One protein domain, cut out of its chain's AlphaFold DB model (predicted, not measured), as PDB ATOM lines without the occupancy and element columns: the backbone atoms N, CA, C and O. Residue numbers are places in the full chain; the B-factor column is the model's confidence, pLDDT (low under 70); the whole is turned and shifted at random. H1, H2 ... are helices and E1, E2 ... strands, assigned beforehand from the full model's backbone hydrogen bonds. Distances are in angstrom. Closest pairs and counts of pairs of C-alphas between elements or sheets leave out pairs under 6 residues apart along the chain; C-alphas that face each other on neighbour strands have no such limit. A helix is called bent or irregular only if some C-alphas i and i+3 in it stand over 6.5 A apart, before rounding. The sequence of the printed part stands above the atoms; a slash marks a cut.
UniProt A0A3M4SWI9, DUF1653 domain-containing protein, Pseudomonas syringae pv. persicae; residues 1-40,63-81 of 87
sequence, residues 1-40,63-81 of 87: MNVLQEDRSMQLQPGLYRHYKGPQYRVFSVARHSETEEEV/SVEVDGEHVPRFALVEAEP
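What this domain is: This is residues 1 to 40 and 63 to 81 of the 87 residues of the protein "DUF1653 domain-containing protein" of Pseudomonas syringae pv. persicae (UniProt A0A3M4SWI9). What shape does the backbone make? It is a loose arch: a small, strongly twisted sheet of three strands, E2, E1 and E5, makes its top, with the far half of the bent E2 and the short helix H1 toward one leg and the small hairpin of E3 and E4 as the other leg. Residues 33 to 38, beyond the end of E2, stick out. What is it built of? The printed part has 59 residues, with one named helix and five named strands in the order H1, E1, E2, E3, E4, E5; the class is mostly strand, and both sheets, E2 - E1 - E5 and E3 - E4, are antiparallel. How large is it? It is loose, with a radius of gyration of the C-alphas of 13.4 A, and it spans 35 by 28 by 21 A.

Where its parts are: Where do the elements before the cut lie? H1 is residues 3 to 9, beginning at C-alpha 3 at (-57.684, -25.958, -3.160). E1 is residues 15 to 19, 13.0 A long, and E2 is residues 24 to 32, 23.0 A long, with a bend of 61 degrees at residue 28. And after it? E3 is residues 63 to 66 and E4 residues 69 to 72. E5, residues 74 to 79, is 13.2 A long and ends at C-alpha 79 at (-35.908, -32.200, -15.423).

How they stand to each other: How is the larger sheet paired? E1 is the inner strand; it forms a hairpin with E2, antiparallel at 110 degrees, with N 17 and O 25 at 2.8 A. E1 and E5 are antiparallel at 155 degrees, with N 16 and O 78 at 2.8 A. How does the smaller sheet join it? E3 and E4 form a hairpin, antiparallel at 139 degrees, with N 64 and O 71 at 2.8 A. E4 runs on into E5 across a break of one residue, at 50 degrees, and the two meet only through their link. Where is H1? It is not on the larger sheet; its closest C-alpha pair with E2 is Ser 9 and Val 30, 6.7 A apart. In H1, 0 of 3 O i to N i+4 pairs and 1 of 4 O i to N i+3 pairs are within hydrogen-bond range.

The domain as a whole: How far does it reach? The two C-alphas farthest apart are those of Ser 34 and Gly 68, at 37.4 A. Where is the cut? Residues 41 to 62 are not printed, and C-alphas 40 and 63 are 16.5 A apart across it; of the links that are printed whole, none is long. Where is confidence low? Residues 1 to 10 are under 70 in pLDDT, while the mean of the printed part is 88.2.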
ATOM      1  N   MET A   1     -63.550 -22.066  -4.293       41.19
ATOM      2  CA  MET A   1     -62.161 -21.917  -4.774       41.19
ATOM      3  C   MET A   1     -61.455 -23.227  -4.498       41.19
ATOM      4  O   MET A   1     -61.488 -23.690  -3.366       41.19
ATOM      5  N   ASN A   2     -61.022 -23.913  -5.553       43.66
ATOM      6  CA  ASN A   2     -60.702 -25.336  -5.510       43.66
ATOM      7  C   ASN A   2     -59.238 -25.522  -5.081       43.66
ATOM      8  O   ASN A   2     -58.341 -25.456  -5.913       43.66
ATOM      9  N   VAL A   3     -59.011 -25.754  -3.786       46.31
ATOM     10  CA  VAL A   3     -57.684 -25.958  -3.160       46.31
ATOM     11  C   VAL A   3     -56.859 -27.061  -3.858       46.31
ATOM     12  O   VAL A   3     -55.637 -27.070  -3.799       46.31
ATOM     13  N   LEU A   4     -57.516 -27.969  -4.590       47.88
ATOM     14  CA  LEU A   4     -56.873 -29.038  -5.366       47.88
ATOM     15  C   LEU A   4     -56.172 -28.560  -6.652       47.88
ATOM     16  O   LEU A   4     -55.385 -29.311  -7.225       47.88
ATOM     17  N   GLN A   5     -56.487 -27.361  -7.151       45.81
ATOM     18  CA  GLN A   5     -55.943 -26.861  -8.416       45.81
ATOM     19  C   GLN A   5     -54.593 -26.150  -8.221       45.81
ATOM     20  O   GLN A   5     -53.701 -26.339  -9.042       45.81
ATOM     21  N   GLU A   6     -54.411 -25.450  -7.095       44.59
ATOM     22  CA  GLU A   6     -53.151 -24.773  -6.730       44.59
ATOM     23  C   GLU A   6     -51.996 -25.758  -6.460       44.59
ATOM     24  O   GLU A   6     -50.846 -25.471  -6.780       44.59
ATOM     25  N   ASP A   7     -52.284 -26.952  -5.930       50.62
ATOM     26  CA  ASP A   7     -51.257 -27.968  -5.634       50.62
ATOM     27  C   ASP A   7     -50.605 -28.530  -6.917       50.62
ATOM     28  O   ASP A   7     -49.409 -28.814  -6.966       50.62
ATOM     29  N   ARG A   8     -51.358 -28.616  -8.021       54.62
ATOM     30  CA  ARG A   8     -50.844 -29.162  -9.290       54.62
ATOM     31  C   ARG A   8     -49.913 -28.207 -10.038       54.62
ATOM     32  O   ARG A   8     -49.031 -28.681 -10.754       54.62
ATOM     33  N   SER A   9     -50.065 -26.891  -9.883       55.25
ATOM     34  CA  SER A   9     -49.170 -25.917 -10.524       55.25
ATOM     35  C   SER A   9     -47.829 -25.770  -9.811       55.25
ATOM     36  O   SER A   9     -46.826 -25.453 -10.454       55.25
ATOM     37  N   MET A  10     -47.770 -26.088  -8.512       56.34
ATOM     38  CA  MET A  10     -46.515 -26.237  -7.768       56.34
ATOM     39  C   MET A  10     -45.710 -27.492  -8.152       56.34
ATOM     40  O   MET A  10     -44.540 -27.575  -7.787       56.34
ATOM     41  N   GLN A  11     -46.289 -28.439  -8.903       70.25
ATOM     42  CA  GLN A  11     -45.656 -29.723  -9.241       70.25
ATOM     43  C   GLN A  11     -45.142 -29.832 -10.686       70.25
ATOM     44  O   GLN A  11     -44.459 -30.806 -11.010       70.25
ATOM     45  N   LEU A  12     -45.447 -28.882 -11.583       91.44
ATOM     46  CA  LEU A  12     -44.934 -28.959 -12.953       91.44
ATOM     47  C   LEU A  12     -43.434 -28.629 -12.980       91.44
ATOM     48  O   LEU A  12     -43.030 -27.480 -12.803       91.44
ATOM     49  N   GLN A  13     -42.623 -29.650 -13.239       95.31
ATOM     50  CA  GLN A  13     -41.175 -29.539 -13.331       95.31
ATOM     51  C   GLN A  13     -40.764 -28.836 -14.640       95.31
ATOM     52  O   GLN A  13     -41.225 -29.226 -15.710       95.31
ATOM     53  N   PRO A  14     -39.877 -27.831 -14.618       96.56
ATOM     54  CA  PRO A  14     -39.238 -27.353 -15.840       96.56
ATOM     55  C   PRO A  14     -38.381 -28.449 -16.483       96.56
ATOM     56  O   PRO A  14     -37.830 -29.309 -15.794       96.56
ATOM     57  N   GLY A  15     -38.247 -28.411 -17.806       97.69
ATOM     58  CA  GLY A  15     -37.369 -29.316 -18.542       97.69
ATOM     59  C   GLY A  15     -37.957 -29.870 -19.827       97.69
ATOM     60  O   GLY A  15     -38.858 -29.290 -20.434       97.69
ATOM     61  N   LEU A  16     -37.400 -30.986 -20.277       98.56
ATOM     62  CA  LEU A  16     -37.739 -31.624 -21.536       98.56
ATOM     63  C   LEU A  16     -38.982 -32.497 -21.376       98.56
ATOM     64  O   LEU A  16     -39.005 -33.424 -20.573       98.56
ATOM     65  N   TYR A  17     -39.987 -32.251 -22.208       98.69
ATOM     66  CA  TYR A  17     -41.213 -33.032 -22.295       98.69
ATOM     67  C   TYR A  17     -41.383 -33.613 -23.696       98.69
ATOM     68  O   TYR A  17     -40.989 -33.014 -24.699       98.69
ATOM     69  N   ARG A  18     -42.031 -34.774 -23.779       98.69
ATOM     70  CA  ARG A  18     -42.442 -35.400 -25.035       98.69
ATOM     71  C   ARG A  18     -43.958 -35.443 -25.110       98.69
ATOM     72  O   ARG A  18     -44.611 -35.966 -24.212       98.69
ATOM     73  N   HIS A  19     -44.517 -34.912 -26.191       98.50
ATOM     74  CA  HIS A  19     -45.934 -35.088 -26.481       98.50
ATOM     75  C   HIS A  19     -46.194 -36.528 -26.930       98.50
ATOM     76  O   HIS A  19     -45.367 -37.094 -27.644       98.50
ATOM     77  N   TYR A  20     -47.353 -37.105 -26.601       97.62
ATOM     78  CA  TYR A  20     -47.687 -38.492 -26.970       97.62
ATOM     79  C   TYR A  20     -47.583 -38.779 -28.484       97.62
ATOM     80  O   TYR A  20     -47.352 -39.910 -28.893       97.62
ATOM     81  N   LYS A  21     -47.686 -37.744 -29.335       97.25
ATOM     82  CA  LYS A  21     -47.486 -37.855 -30.797       97.25
ATOM     83  C   LYS A  21     -46.019 -37.897 -31.250       97.25
ATOM     84  O   LYS A  21     -45.773 -37.978 -32.447       97.25
ATOM     85  N   GLY A  22     -45.054 -37.774 -30.341       97.88
ATOM     86  CA  GLY A  22     -43.622 -37.867 -30.638       97.88
ATOM     87  C   GLY A  22     -42.796 -36.590 -30.426       97.88
ATOM     88  O   GLY A  22     -41.726 -36.711 -29.820       97.88
ATOM     89  N   PRO A  23     -43.221 -35.390 -30.883       98.38
ATOM     90  CA  PRO A  23     -42.406 -34.180 -30.784       98.38
ATOM     91  C   PRO A  23     -42.019 -33.800 -29.354       98.38
ATOM     92  O   PRO A  23     -42.758 -34.057 -28.397       98.38
ATOM     93  N   GLN A  24     -40.854 -33.167 -29.231       98.62
ATOM     94  CA  GLN A  24     -40.302 -32.706 -27.962       98.62
ATOM     95  C   GLN A  24     -40.470 -31.204 -27.771       98.62
ATOM     96  O   GLN A  24     -40.492 -30.423 -28.726       98.62
ATOM     97  N   TYR A  25     -40.566 -30.831 -26.503       98.75
ATOM     98  CA  TYR A  25     -40.811 -29.480 -26.045       98.75
ATOM     99  C   TYR A  25     -39.991 -29.202 -24.791       98.75
ATOM    100  O   TYR A  25     -39.787 -30.104 -23.983       98.75
ATOM    101  N   ARG A  26     -39.573 -27.956 -24.592       98.44
ATOM    102  CA  ARG A  26     -38.967 -27.504 -23.336       98.44
ATOM    103  C   ARG A  26     -39.971 -26.669 -22.556       98.44
ATOM    104  O   ARG A  26     -40.411 -25.636 -23.051       98.44
ATOM    105  N   VAL A  27     -40.336 -27.112 -21.360       98.12
ATOM    106  CA  VAL A  27     -41.191 -26.393 -20.409       98.12
ATOM    107  C   VAL A  27     -40.322 -25.505 -19.533       98.12
ATOM    108  O   VAL A  27     -39.338 -25.979 -18.970       98.12
ATOM    109  N   PHE A  28     -40.701 -24.235 -19.381       96.44
ATOM    110  CA  PHE A  28     -39.950 -23.298 -18.544       96.44
ATOM    111  C   PHE A  28     -40.651 -22.983 -17.223       96.44
ATOM    112  O   PHE A  28     -39.999 -22.942 -16.187       96.44
ATOM    113  N   SER A  29     -41.962 -22.718 -17.257       94.81
ATOM    114  CA  SER A  29     -42.740 -22.361 -16.065       94.81
ATOM    115  C   SER A  29     -44.241 -22.459 -16.318       94.81
ATOM    116  O   SER A  29     -44.701 -22.426 -17.460       94.81
ATOM    117  N   VAL A  30     -45.008 -22.488 -15.231       95.50
ATOM    118  CA  VAL A  30     -46.411 -22.065 -15.234       95.50
ATOM    119  C   VAL A  30     -46.464 -20.535 -15.149       95.50
ATOM    120  O   VAL A  30     -45.684 -19.919 -14.421       95.50
ATOM    121  N   ALA A  31     -47.365 -19.926 -15.910       94.06
ATOM    122  CA  ALA A  31     -47.696 -18.507 -15.898       94.06
ATOM    123  C   ALA A  31     -49.210 -18.331 -15.704       94.06
ATOM    124  O   ALA A  31     -49.963 -19.304 -15.734       94.06
ATOM    125  N   ARG A  32     -49.665 -17.087 -15.525       95.50
ATOM    126  CA  ARG A  32     -51.088 -16.753 -15.411       95.50
ATOM    127  C   ARG A  32     -51.519 -15.898 -16.597       95.50
ATOM    128  O   ARG A  32     -50.885 -14.884 -16.878       95.50
ATOM    129  N   HIS A  33     -52.567 -16.321 -17.292       96.00
ATOM    130  CA  HIS A  33     -53.152 -15.590 -18.411       96.00
ATOM    131  C   HIS A  33     -53.842 -14.319 -17.892       96.00
ATOM    132  O   HIS A  33     -54.665 -14.402 -16.984       96.00
ATOM    133  N   SER A  34     -53.503 -13.137 -18.412       96.62
ATOM    134  CA  SER A  34     -53.895 -11.854 -17.803       96.62
ATOM    135  C   SER A  34     -55.394 -11.580 -17.852       96.62
ATOM    136  O   SER A  34     -55.945 -11.013 -16.915       96.62
ATOM    137  N   GLU A  35     -56.063 -11.986 -18.926       97.50
ATOM    138  CA  GLU A  35     -57.466 -11.649 -19.174       97.50
ATOM    139  C   GLU A  35     -58.428 -12.624 -18.489       97.50
ATOM    140  O   GLU A  35     -59.576 -12.278 -18.227       97.50
ATOM    141  N   THR A  36     -57.979 -13.853 -18.225       96.12
ATOM    142  CA  THR A  36     -58.826 -14.943 -17.703       96.12
ATOM    143  C   THR A  36     -58.376 -15.451 -16.339       96.12
ATOM    144  O   THR A  36     -59.092 -16.226 -15.717       96.12
ATOM    145  N   GLU A  37     -57.187 -15.047 -15.896       95.62
ATOM    146  CA  GLU A  37     -56.494 -15.547 -14.709       95.62
ATOM    147  C   GLU A  37     -56.217 -17.060 -14.703       95.62
ATOM    148  O   GLU A  37     -55.803 -17.608 -13.681       95.62
ATOM    149  N   GLU A  38     -56.387 -17.744 -15.838       96.31
ATOM    150  CA  GLU A  38     -56.126 -19.177 -15.949       96.31
ATOM    151  C   GLU A  38     -54.620 -19.473 -15.917       96.31
ATOM    152  O   GLU A  38     -53.806 -18.761 -16.513       96.31
ATOM    153  N   GLU A  39     -54.236 -20.553 -15.237       96.31
ATOM    154  CA  GLU A  39     -52.864 -21.052 -15.262       96.31
ATOM    155  C   GLU A  39     -52.538 -21.696 -16.610       96.31
ATOM    156  O   GLU A  39     -53.252 -22.572 -17.106       96.31
ATOM    157  N   VAL A  40     -51.408 -21.303 -17.186       97.69
ATOM    158  CA  VAL A  40     -50.920 -21.799 -18.471       97.69
ATOM    159  C   VAL A  40     -49.472 -22.262 -18.357       97.69
ATOM    160  O   VAL A  40     -48.676 -21.678 -17.631       97.69
ATOM    161  N   SER A  63     -54.204 -36.699 -19.171       96.31
ATOM    162  CA  SER A  63     -53.917 -37.985 -19.817       96.31
ATOM    163  C   SER A  63     -54.838 -38.200 -21.017       96.31
ATOM    164  O   SER A  63     -55.996 -37.798 -21.002       96.31
ATOM    165  N   VAL A  64     -54.334 -38.859 -22.052       96.75
ATOM    166  CA  VAL A  64     -55.075 -39.221 -23.264       96.75
ATOM    167  C   VAL A  64     -55.069 -40.731 -23.455       96.75
ATOM    168  O   VAL A  64     -54.126 -41.400 -23.039       96.75
ATOM    169  N   GLU A  65     -56.103 -41.259 -24.104       97.50
ATOM    170  CA  GLU A  65     -56.144 -42.661 -24.518       97.50
ATOM    171  C   GLU A  65     -55.384 -42.845 -25.843       97.50
ATOM    172  O   GLU A  65     -55.655 -42.154 -26.831       97.50
ATOM    173  N   VAL A  66     -54.414 -43.759 -25.858       95.44
ATOM    174  CA  VAL A  66     -53.623 -44.160 -27.029       95.44
ATOM    175  C   VAL A  66     -53.548 -45.681 -27.022       95.44
ATOM    176  O   VAL A  66     -53.083 -46.260 -26.048       95.44
ATOM    177  N   ASP A  67     -54.052 -46.324 -28.076       95.00
ATOM    178  CA  ASP A  67     -54.077 -47.790 -28.209       95.00
ATOM    179  C   ASP A  67     -54.698 -48.526 -26.998       95.00
ATOM    180  O   ASP A  67     -54.296 -49.631 -26.641       95.00
ATOM    181  N   GLY A  68     -55.708 -47.914 -26.364       96.06
ATOM    182  CA  GLY A  68     -56.401 -48.450 -25.184       96.06
ATOM    183  C   GLY A  68     -55.706 -48.175 -23.845       96.06
ATOM    184  O   GLY A  68     -56.230 -48.552 -22.796       96.06
ATOM    185  N   GLU A  69     -54.556 -47.495 -23.845       96.19
ATOM    186  CA  GLU A  69     -53.822 -47.108 -22.638       96.19
ATOM    187  C   GLU A  69     -53.957 -45.608 -22.347       96.19
ATOM    188  O   GLU A  69     -53.906 -44.770 -23.247       96.19
ATOM    189  N   HIS A  70     -54.090 -45.245 -21.068       97.19
ATOM    190  CA  HIS A  70     -54.089 -43.845 -20.642       97.19
ATOM    191  C   HIS A  70     -52.659 -43.370 -20.376       97.19
ATOM    192  O   HIS A  70     -52.039 -43.769 -19.390       97.19
ATOM    193  N   VAL A  71     -52.158 -42.471 -21.221       96.94
ATOM    194  CA  VAL A  71     -50.802 -41.909 -21.129       96.94
ATOM    195  C   VAL A  71     -50.841 -40.394 -20.922       96.94
ATOM    196  O   VAL A  71     -51.775 -39.744 -21.393       96.94
ATOM    197  N   PRO A  72     -49.842 -39.779 -20.263       97.56
ATOM    198  CA  PRO A  72     -49.760 -38.324 -20.183       97.56
ATOM    199  C   PRO A  72     -49.721 -37.700 -21.580       97.56
ATOM    200  O   PRO A  72     -48.951 -38.135 -22.441       97.56
ATOM    201  N   ARG A  73     -50.499 -36.636 -21.811       98.12
ATOM    202  CA  ARG A  73     -50.441 -35.880 -23.072       98.12
ATOM    203  C   ARG A  73     -49.028 -35.362 -23.330       98.12
ATOM    204  O   ARG A  73     -48.559 -35.416 -24.470       98.12
ATOM    205  N   PHE A  74     -48.373 -34.882 -22.274       98.31
ATOM    206  CA  PHE A  74     -46.965 -34.507 -22.242       98.31
ATOM    207  C   PHE A  74     -46.272 -35.249 -21.096       98.31
ATOM    208  O   PHE A  74     -46.573 -35.017 -19.928       98.31
ATOM    209  N   ALA A  75     -45.329 -36.127 -21.423       97.81
ATOM    210  CA  ALA A  75     -44.534 -36.859 -20.442       97.81
ATOM    211  C   ALA A  75     -43.195 -36.149 -20.199       97.81
ATOM    212  O   ALA A  75     -42.520 -35.778 -21.164       97.81
ATOM    213  N   LEU A  76     -42.805 -35.975 -18.932       97.88
ATOM    214  CA  LEU A  76     -41.473 -35.483 -18.568       97.88
ATOM    215  C   LEU A  76     -40.417 -36.503 -19.017       97.88
ATOM    216  O   LEU A  76     -40.534 -37.693 -18.732       97.88
ATOM    217  N   VAL A  77     -39.395 -36.024 -19.716       98.38
ATOM    218  CA  VAL A  77     -38.234 -36.805 -20.164       98.38
ATOM    219  C   VAL A  77     -37.031 -36.503 -19.279       98.38
ATOM    220  O   VAL A  77     -36.362 -37.424 -18.824       98.38
ATOM    221  N   GLU A  78     -36.766 -35.222 -19.027       98.25
ATOM    222  CA  GLU A  78     -35.627 -34.766 -18.232       98.25
ATOM    223  C   GLU A  78     -35.988 -33.470 -17.513       98.25
ATOM    224  O   GLU A  78     -36.504 -32.538 -18.130       98.25
ATOM    225  N   ALA A  79     -35.728 -33.412 -16.208       97.12
ATOM    226  CA  ALA A  79     -35.908 -32.200 -15.423       97.12
ATOM    227  C   ALA A  79     -34.732 -31.243 -15.655       97.12
ATOM    228  O   ALA A  79     -33.576 -31.640 -15.535       97.12
ATOM    229  N   GLU A  80     -35.026 -29.974 -15.914       95.88
ATOM    230  CA  GLU A  80     -34.028 -28.908 -16.023       95.88
ATOM    231  C   GLU A  80     -34.240 -27.889 -14.883       95.88
ATOM    232  O   GLU A  80     -35.348 -27.765 -14.350       95.88
ATOM    233  N   PRO A  81     -33.196 -27.150 -14.461       92.12
ATOM    234  CA  PRO A  81     -33.361 -26.092 -13.474       92.12
ATOM    235  C   PRO A  81     -34.298 -24.995 -13.995       92.12
ATOM    236  O   PRO A  81     -34.230 -24.606 -15.162       92.12
TER     237      PRO A  81